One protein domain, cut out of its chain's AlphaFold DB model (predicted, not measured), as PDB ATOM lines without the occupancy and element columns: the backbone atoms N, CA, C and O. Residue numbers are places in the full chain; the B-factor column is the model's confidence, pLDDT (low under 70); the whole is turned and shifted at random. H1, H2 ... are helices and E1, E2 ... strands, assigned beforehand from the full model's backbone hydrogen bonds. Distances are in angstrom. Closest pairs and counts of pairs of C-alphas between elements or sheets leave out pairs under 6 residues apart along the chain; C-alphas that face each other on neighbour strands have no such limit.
ATOM      1  N   ILE A   2      85.322 119.703 180.132       55.78
ATOM      2  CA  ILE A   2      85.540 118.549 179.252       55.78
ATOM      3  C   ILE A   2      86.955 118.086 179.593       55.78
ATOM      4  O   ILE A   2      87.854 118.927 179.611       55.78
ATOM      5  N   GLY A   3      87.148 116.828 179.997       67.12
ATOM      6  CA  GLY A   3      88.510 116.316 180.188       67.12
ATOM      7  C   GLY A   3      89.242 116.184 178.861       67.12
ATOM      8  O   GLY A   3      88.805 116.719 177.841       67.12
ATOM      9  N   VAL A   4      90.372 115.478 178.870       76.25
ATOM     10  CA  VAL A   4      91.124 115.224 177.638       76.25
ATOM     11  C   VAL A   4      90.199 114.507 176.655       76.25
ATOM     12  O   VAL A   4      89.688 113.426 176.943       76.25
ATOM     13  N   LEU A   5      89.922 115.159 175.526       81.00
ATOM     14  CA  LEU A   5      89.093 114.593 174.470       81.00
ATOM     15  C   LEU A   5      89.802 113.354 173.907       81.00
ATOM     16  O   LEU A   5      90.996 113.437 173.623       81.00
ATOM     17  N   PRO A   6      89.098 112.225 173.724       84.69
ATOM     18  CA  PRO A   6      89.698 111.037 173.132       84.69
ATOM     19  C   PRO A   6      90.276 111.328 171.741       84.69
ATOM     20  O   PRO A   6      89.597 111.940 170.913       84.69
ATOM     21  N   ASP A   7      91.475 110.815 171.446       85.19
ATOM     22  CA  ASP A   7      92.167 111.057 170.168       85.19
ATOM     23  C   ASP A   7      91.308 110.705 168.950       85.19
ATOM     24  O   ASP A   7      91.327 111.413 167.951       85.19
ATOM     25  N   TRP A   8      90.484 109.656 169.040       86.19
ATOM     26  CA  TRP A   8      89.607 109.246 167.942       86.19
ATOM     27  C   TRP A   8      88.527 110.287 167.615       86.19
ATOM     28  O   TRP A   8      88.147 110.419 166.453       86.19
ATOM     29  N   MET A   9      88.030 111.029 168.613       87.75
ATOM     30  CA  MET A   9      87.072 112.116 168.379       87.75
ATOM     31  C   MET A   9      87.755 113.274 167.662       87.75
ATOM     32  O   MET A   9      87.151 113.923 166.810       87.75
ATOM     33  N   LEU A  10      89.019 113.519 168.003       92.50
ATOM     34  CA  LEU A  10      89.820 114.565 167.393       92.50
ATOM     35  C   LEU A  10      90.217 114.176 165.964       92.50
ATOM     36  O   LEU A  10      89.995 114.964 165.052       92.50
ATOM     37  N   ASP A  11      90.652 112.942 165.725       87.69
ATOM     38  CA  ASP A  11      91.011 112.449 164.389       87.69
ATOM     39  C   ASP A  11      89.824 112.452 163.403       87.69
ATOM     40  O   ASP A  11      90.019 112.669 162.212       87.69
ATOM     41  N   GLN A  12      88.594 112.215 163.877       88.69
ATOM     42  CA  GLN A  12      87.391 112.156 163.027       88.69
ATOM     43  C   GLN A  12      86.615 113.483 162.958       88.69
ATOM     44  O   GLN A  12      85.683 113.625 162.166       88.69
ATOM     45  N   GLY A  13      86.948 114.460 163.801       92.25
ATOM     46  CA  GLY A  13      86.204 115.711 163.876       92.25
ATOM     47  C   GLY A  13      86.530 116.652 162.714       92.25
ATOM     48  O   GLY A  13      87.654 117.131 162.579       92.25
ATOM     49  N   SER A  14      85.518 117.030 161.929       91.75
ATOM     50  CA  SER A  14      85.661 117.975 160.803       91.75
ATOM     51  C   SER A  14      86.203 119.351 161.210       91.75
ATOM     52  O   SER A  14      86.770 120.078 160.398       91.75
ATOM     53  N   LYS A  15      86.044 119.718 162.486       92.38
ATOM     54  CA  LYS A  15      86.543 120.973 163.061       92.38
ATOM     55  C   LYS A  15      87.789 120.790 163.924       92.38
ATOM     56  O   LYS A  15      88.294 121.784 164.443       92.38
ATOM     57  N   SER A  16      88.302 119.575 164.087       93.31
ATOM     58  CA  SER A  16      89.418 119.319 165.000       93.31
ATOM     59  C   SER A  16      90.665 120.088 164.590       93.31
ATOM     60  O   SER A  16      91.216 120.814 165.405       93.31
ATOM     61  N   ASN A  17      91.013 120.089 163.302       93.19
ATOM     62  CA  ASN A  17      92.154 120.856 162.783       93.19
ATOM     63  C   ASN A  17      92.019 122.374 162.993       93.19
ATOM     64  O   ASN A  17      93.014 123.102 162.988       93.19
ATOM     65  N   LYS A  18      90.797 122.881 163.197       93.94
ATOM     66  CA  LYS A  18      90.561 124.301 163.473       93.94
ATOM     67  C   LYS A  18      90.902 124.675 164.913       93.94
ATOM     68  O   LYS A  18      91.377 125.781 165.132       93.94
ATOM     69  N   TYR A  19      90.684 123.776 165.871       93.06
ATOM     70  CA  TYR A  19      90.806 124.070 167.307       93.06
ATOM     71  C   TYR A  19      91.925 123.304 168.013       93.06
ATOM     72  O   TYR A  19      92.286 123.659 169.131       93.06
ATOM     73  N   PHE A  20      92.482 122.280 167.377       94.75
ATOM     74  CA  PHE A  20      93.486 121.393 167.944       94.75
ATOM     75  C   PHE A  20      94.684 121.273 167.002       94.75
ATOM     76  O   PHE A  20      94.569 121.440 165.785       94.75
ATOM     77  N   VAL A  21      95.845 120.999 167.587       94.38
ATOM     78  CA  VAL A  21      97.094 120.684 166.889       94.38
ATOM     79  C   VAL A  21      97.495 119.274 167.278       94.38
ATOM     80  O   VAL A  21      97.528 118.934 168.463       94.38
ATOM     81  N   LYS A  22      97.804 118.461 166.268       93.75
ATOM     82  CA  LYS A  22      98.386 117.137 166.454       93.75
ATOM     83  C   LYS A  22      99.880 117.316 166.695       93.75
ATOM     84  O   LYS A  22     100.630 117.623 165.769       93.75
ATOM     85  N   GLN A  23     100.298 117.207 167.948       88.31
ATOM     86  CA  GLN A  23     101.691 117.329 168.337       88.31
ATOM     87  C   GLN A  23     102.355 115.959 168.216       88.31
ATOM     88  O   GLN A  23     102.074 115.014 168.953       88.31
ATOM     89  N   PHE A  24     103.256 115.849 167.249       86.56
ATOM     90  CA  PHE A  24     104.192 114.740 167.193       86.56
ATOM     91  C   PHE A  24     105.353 115.122 168.100       86.56
ATOM     92  O   PHE A  24     106.099 116.049 167.781       86.56
ATOM     93  N   HIS A  25     105.479 114.462 169.251       79.19
ATOM     94  CA  HIS A  25     106.679 114.597 170.068       79.19
ATOM     95  C   HIS A  25     107.856 114.108 169.226       79.19
ATOM     96  O   HIS A  25     108.042 112.905 169.033       79.19
ATOM     97  N   ARG A  26     108.615 115.050 168.653       71.69
ATOM     98  CA  ARG A  26     109.858 114.718 167.972       71.69
ATOM     99  C   ARG A  26     110.786 114.152 169.038       71.69
ATOM    100  O   ARG A  26     111.068 114.806 170.037       71.69
ATOM    101  N   LEU A  27     111.250 112.927 168.810       68.56
ATOM    102  CA  LEU A  27     112.157 112.200 169.703       68.56
ATOM    103  C   LEU A  27     113.435 112.989 170.048       68.56
ATOM    104  O   LEU A  27     114.091 112.678 171.034       68.56
ATOM    105  N   SER A  28     113.755 114.039 169.285       67.25
ATOM    106  CA  SER A  28     114.856 114.965 169.551       67.25
ATOM    107  C   SER A  28     114.756 115.688 170.901       67.25
ATOM    108  O   SER A  28     115.792 115.965 171.497       67.25
ATOM    109  N   ASP A  29     113.553 115.933 171.435       61.69
ATOM    110  CA  ASP A  29     113.408 116.618 172.734       61.69
ATOM    111  C   ASP A  29     113.663 115.679 173.930       61.69
ATOM    112  O   ASP A  29     114.004 116.132 175.022       61.69
ATOM    113  N   PRO A  56     101.145 110.240 168.544       82.00
ATOM    114  CA  PRO A  56     100.790 111.643 168.390       82.00
ATOM    115  C   PRO A  56      99.803 112.037 169.487       82.00
ATOM    116  O   PRO A  56      98.806 111.346 169.681       82.00
ATOM    117  N   SER A  57     100.076 113.137 170.181       87.88
ATOM    118  CA  SER A  57      99.186 113.689 171.199       87.88
ATOM    119  C   SER A  57      98.464 114.901 170.623       87.88
ATOM    120  O   SER A  57      99.051 115.742 169.938       87.88
ATOM    121  N   TRP A  58      97.160 115.001 170.851       90.88
ATOM    122  CA  TRP A  58      96.420 116.199 170.478       90.88
ATOM    123  C   TRP A  58      96.458 117.227 171.605       90.88
ATOM    124  O   TRP A  58      96.231 116.900 172.770       90.88
ATOM    125  N   ARG A  59      96.664 118.499 171.255       91.06
ATOM    126  CA  ARG A  59      96.496 119.624 172.181       91.06
ATOM    127  C   ARG A  59      95.591 120.701 171.604       91.06
ATOM    128  O   ARG A  59      95.494 120.858 170.390       91.06
ATOM    129  N   ILE A  60      94.934 121.458 172.478       91.06
ATOM    130  CA  ILE A  60      94.138 122.626 172.082       91.06
ATOM    131  C   ILE A  60      95.087 123.705 171.540       91.06
ATOM    132  O   ILE A  60      96.161 123.935 172.105       91.06
ATOM    133  N   LYS A  61      94.691 124.353 170.443       93.94
ATOM    134  CA  LYS A  61      95.401 125.510 169.896       93.94
ATOM    135  C   LYS A  61      95.408 126.646 170.903       93.94
ATOM    136  O   LYS A  61      94.375 126.959 171.500       93.94
ATOM    137  N   THR A  62      96.543 127.313 171.043       91.88
ATOM    138  CA  THR A  62      96.567 128.597 171.749       91.88
ATOM    139  C   THR A  62      95.709 129.614 170.989       91.88
ATOM    140  O   THR A  62      95.411 129.445 169.804       91.88
ATOM    141  N   GLN A  63      95.295 130.694 171.655       90.88
ATOM    142  CA  GLN A  63      94.535 131.757 170.990       90.88
ATOM    143  C   GLN A  63      95.292 132.302 169.770       90.88
ATOM    144  O   GLN A  63      94.694 132.496 168.715       90.88
ATOM    145  N   GLN A  64      96.611 132.471 169.892       93.62
ATOM    146  CA  GLN A  64      97.478 132.913 168.803       93.62
ATOM    147  C   GLN A  64      97.510 131.903 167.651       93.62
ATOM    148  O   GLN A  64      97.290 132.292 166.509       93.62
ATOM    149  N   GLU A  65      97.689 130.610 167.931       95.00
ATOM    150  CA  GLU A  65      97.668 129.560 166.899       95.00
ATOM    151  C   GLU A  65      96.314 129.472 166.190       95.00
ATOM    152  O   GLU A  65      96.243 129.247 164.981       95.00
ATOM    153  N   TYR A  66      95.222 129.657 166.935       95.06
ATOM    154  CA  TYR A  66      93.886 129.713 166.361       95.06
ATOM    155  C   TYR A  66      93.757 130.909 165.410       95.06
ATOM    156  O   TYR A  66      93.353 130.705 164.266       95.06
ATOM    157  N   ILE A  67      94.149 132.116 165.843       94.75
ATOM    158  CA  ILE A  67      94.123 133.337 165.019       94.75
ATOM    159  C   ILE A  67      94.998 133.175 163.769       94.75
ATOM    160  O   ILE A  67      94.531 133.482 162.677       94.75
ATOM    161  N   GLN A  68      96.209 132.631 163.908       95.44
ATOM    162  CA  GLN A  68      97.126 132.366 162.791       95.44
ATOM    163  C   GLN A  68      96.565 131.348 161.794       95.44
ATOM    164  O   GLN A  68      96.856 131.424 160.606       95.44
ATOM    165  N   SER A  69      95.752 130.398 162.261       95.19
ATOM    166  CA  SER A  69      95.120 129.408 161.384       95.19
ATOM    167  C   SER A  69      93.855 129.901 160.674       95.19
ATOM    168  O   SER A  69      93.316 129.169 159.844       95.19
ATOM    169  N   LEU A  70      93.354 131.099 160.997       95.56
ATOM    170  CA  LEU A  70      92.212 131.691 160.302       95.56
ATOM    171  C   LEU A  70      92.660 132.399 159.027       95.56
ATOM    172  O   LEU A  70      93.647 133.130 159.010       95.56
ATOM    173  N   SER A  71      91.867 132.252 157.969       96.12
ATOM    174  CA  SER A  71      92.068 133.040 156.751       96.12
ATOM    175  C   SER A  71      91.763 134.533 156.992       96.12
ATOM    176  O   SER A  71      90.911 134.856 157.829       96.12
ATOM    177  N   PRO A  72      92.358 135.467 156.223       97.06
ATOM    178  CA  PRO A  72      92.063 136.901 156.338       97.06
ATOM    179  C   PRO A  72      90.563 137.223 156.228       97.06
ATOM    180  O   PRO A  72      90.034 138.040 156.981       97.06
ATOM    181  N   ASN A  73      89.846 136.500 155.361       97.00
ATOM    182  CA  ASN A  73      88.398 136.628 155.195       97.00
ATOM    183  C   ASN A  73      87.622 136.209 156.453       97.00
ATOM    184  O   ASN A  73      86.629 136.843 156.815       97.00
ATOM    185  N   GLU A  74      88.054 135.155 157.148       95.81
ATOM    186  CA  GLU A  74      87.453 134.752 158.423       95.81
ATOM    187  C   GLU A  74      87.769 135.740 159.546       95.81
ATOM    188  O   GLU A  74      86.894 136.018 160.368       95.81
ATOM    189  N   ILE A  75      88.987 136.292 159.573       95.94
ATOM    190  CA  ILE A  75      89.385 137.333 160.529       95.94
ATOM    191  C   ILE A  75      88.491 138.565 160.349       95.94
ATOM    192  O   ILE A  75      87.917 139.050 161.326       95.94
ATOM    193  N   HIS A  76      88.286 139.016 159.109       95.94
ATOM    194  CA  HIS A  76      87.401 140.140 158.803       95.94
ATOM    195  C   HIS A  76      85.948 139.850 159.214       95.94
ATOM    196  O   HIS A  76      85.337 140.637 159.938       95.94
ATOM    197  N   LYS A  77      85.414 138.667 158.870       96.12
ATOM    198  CA  LYS A  77      84.061 138.234 159.282       96.12
ATOM    199  C   LYS A  77      83.877 138.178 160.800       96.12
ATOM    200  O   LYS A  77      82.764 138.359 161.289       96.12
ATOM    201  N   LYS A  78      84.946 137.932 161.562       92.81
ATOM    202  CA  LYS A  78      84.915 137.912 163.034       92.81
ATOM    203  C   LYS A  78      85.140 139.283 163.681       92.81
ATOM    204  O   LYS A  78      85.159 139.369 164.910       92.81
ATOM    205  N   GLY A  79      85.217 140.351 162.885       94.25
ATOM    206  CA  GLY A  79      85.375 141.728 163.356       94.25
ATOM    207  C   GLY A  79      86.829 142.156 163.549       94.25
ATOM    208  O   GLY A  79      87.087 143.052 164.348       94.25
ATOM    209  N   GLY A  80      87.763 141.514 162.844       95.62
ATOM    210  CA  GLY A  80      89.176 141.885 162.813       95.62
ATOM    211  C   GLY A  80      90.032 141.247 163.911       95.62
ATOM    212  O   GLY A  80      89.538 140.637 164.863       95.62
ATOM    213  N   LEU A  81      91.352 141.408 163.766       93.56
ATOM    214  CA  LEU A  81      92.358 140.819 164.655       93.56
ATOM    215  C   LEU A  81      92.213 141.332 166.098       93.56
ATOM    216  O   LEU A  81      92.187 140.537 167.032       93.56
ATOM    217  N   ALA A  82      91.970 142.636 166.267       93.44
ATOM    218  CA  ALA A  82      91.796 143.266 167.577       93.44
ATOM    219  C   ALA A  82      90.614 142.686 168.374       93.44
ATOM    220  O   ALA A  82      90.683 142.569 169.596       93.44
ATOM    221  N   LYS A  83      89.520 142.304 167.699       92.19
ATOM    222  CA  LYS A  83      88.351 141.709 168.363       92.19
ATOM    223  C   LYS A  83      88.592 140.246 168.721       92.19
ATOM    224  O   LYS A  83      88.126 139.801 169.764       92.19
ATOM    225  N   LEU A  84      89.315 139.509 167.878       90.06
ATOM    226  CA  LEU A  84      89.703 138.124 168.144       90.06
ATOM    227  C   LEU A  84      90.707 138.005 169.293       90.06
ATOM    228  O   LEU A  84      90.610 137.072 170.086       90.06
ATOM    229  N   GLU A  85      91.630 138.955 169.399       91.75
ATOM    230  CA  GLU A  85      92.617 139.018 170.477       91.75
ATOM    231  C   GLU A  85      91.974 139.429 171.809       91.75
ATOM    232  O   GLU A  85      92.216 138.804 172.838       91.75
ATOM    233  N   LYS A  86      91.057 140.405 171.784       89.69
ATOM    234  CA  LYS A  86      90.332 140.867 172.981       89.69
ATOM    235  C   LYS A  86      89.178 139.964 173.418       89.69
ATOM    236  O   LYS A  86      88.565 140.244 174.447       89.69
ATOM    237  N   GLN A  87      88.818 138.927 172.656       79.62
ATOM    238  CA  GLN A  87      87.703 138.074 173.056       79.62
ATOM    239  C   GLN A  87      88.054 137.328 174.350       79.62
ATOM    240  O   GLN A  87      89.031 136.578 174.363       79.62
ATOM    241  N   PRO A  88      87.259 137.483 175.427       76.56
ATOM    242  CA  PRO A  88      87.493 136.729 176.644       76.56
ATOM    243  C   PRO A  88      87.377 135.244 176.305       76.56
ATOM    244  O   PRO A  88      86.358 134.786 175.782       76.56
ATOM    245  N   THR A  89      88.431 134.488 176.608       68.06
ATOM    246  CA  THR A  89      88.532 133.047 176.320       68.06
ATOM    247  C   THR A  89      87.417 132.228 176.973       68.06
ATOM    248  O   THR A  89      87.169 131.094 176.571       68.06
ATOM    249  N   ASN A  90      86.694 132.809 177.937       66.50
ATOM    250  CA  ASN A  90      85.574 132.184 178.617       66.50
ATOM    251  C   ASN A  90      84.266 132.958 178.395       66.50
ATOM    252  O   ASN A  90      83.809 133.723 179.240       66.50
TER     253      ASN A  90
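AT A GLANCE: This is residues 2 to 29 and 56 to 90 of the 664 residues of the protein "Hypothetical protein" of Cyclophora tenuis (UniProt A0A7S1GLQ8). Two small groups of short elements sit end to end: at one end a two-stranded ribbon, E1 and E2, with H1 over one face and H2 running straight into E1, and at the other end a loose triangle of three helices, H3, H4 and H5. The chain passes from E2 into H3, and H2 and H3 lie nearest the middle of the whole. The printed part has 63 residues, with five named helices and two named strands in the order H1 H2 E1 E2 H3 H4 H5; the sheet E1 - E2 is antiparallel and the class is mixed, helices and strands. The whole is loose, with a radius of gyration of the C-alphas of 13.8 A and spans of 38 by 27 by 22 A.

HOW THE PARTS SIT: Look first at strands E1, residues 20 to 23, and E2, residues 57 to 60, antiparallel neighbours at 147 degrees between their directions. N 21 and O 59 are 2.8 A apart and N 59 and O 21 are 3.0 A apart, both within hydrogen-bond range. Next find helix H1, residues 7 to 12; its closest C-alphas to E2 are those of Asp 7 and Trp 58, 6.7 A apart. Helix H2, residues 16 to 19, is close to H1 but not clearly touching, the closest C-alphas being those of Leu 10 and Ser 16 at 5.3 A. Helix H3, residues 63 to 68, is close to H2 but not clearly touching, with the C-alphas of Tyr 19 and Tyr 66 closest at 6.5 A. H3 and E1 are only just apart, at 8.5 A. Helix H5, residues 81 to 85, touches H3, the closest C-alphas being those of Ile 67 and Leu 84 at 7.2 A. Helix H4, residues 72 to 77, is close to H5 but not clearly touching, with the C-alphas of Ile 75 and Leu 81 closest at 6.2 A. H3 and H4 are close but not clearly touching, with the C-alphas of Ile 67 and Ile 75 closest at 7.7 A, at a steep tilt of 58 degrees, opposite ways. Every O i to N i+4 pair is within hydrogen-bond range in H1, H3, H4 and H5; H2 is too short for such a pair.

IN THESE COORDINATES: Find C-alpha 20 at (93.486, 121.393, 167.944), where E1 begins; it runs 9.2 A to residue 23, and E2 runs 10.3 A from residue 57 to residue 60. Go back to C-alpha 7 at (92.167, 111.057, 170.168) for H1, 8.7 A long, followed by H2, 5.5 A. Beyond E2, H3 and H4 are each 8.6 A long, and H5, 6.1 A, ends at C-alpha 85 at (92.617, 139.018, 170.477).

THE WHOLE: The two C-alphas farthest apart are those of Leu 27 and Gly 79, 40.4 A. Residues 30 to 55 are not printed, and C-alphas 29 and 56 stand 14.2 A apart across this cut, which lies in the link from E1 to E2. The links printed whole are tight. The mean pLDDT of the printed part is 87.8; look for low confidence, under 70, at residues 2 to 3, 27 to 29 and 89 to 90.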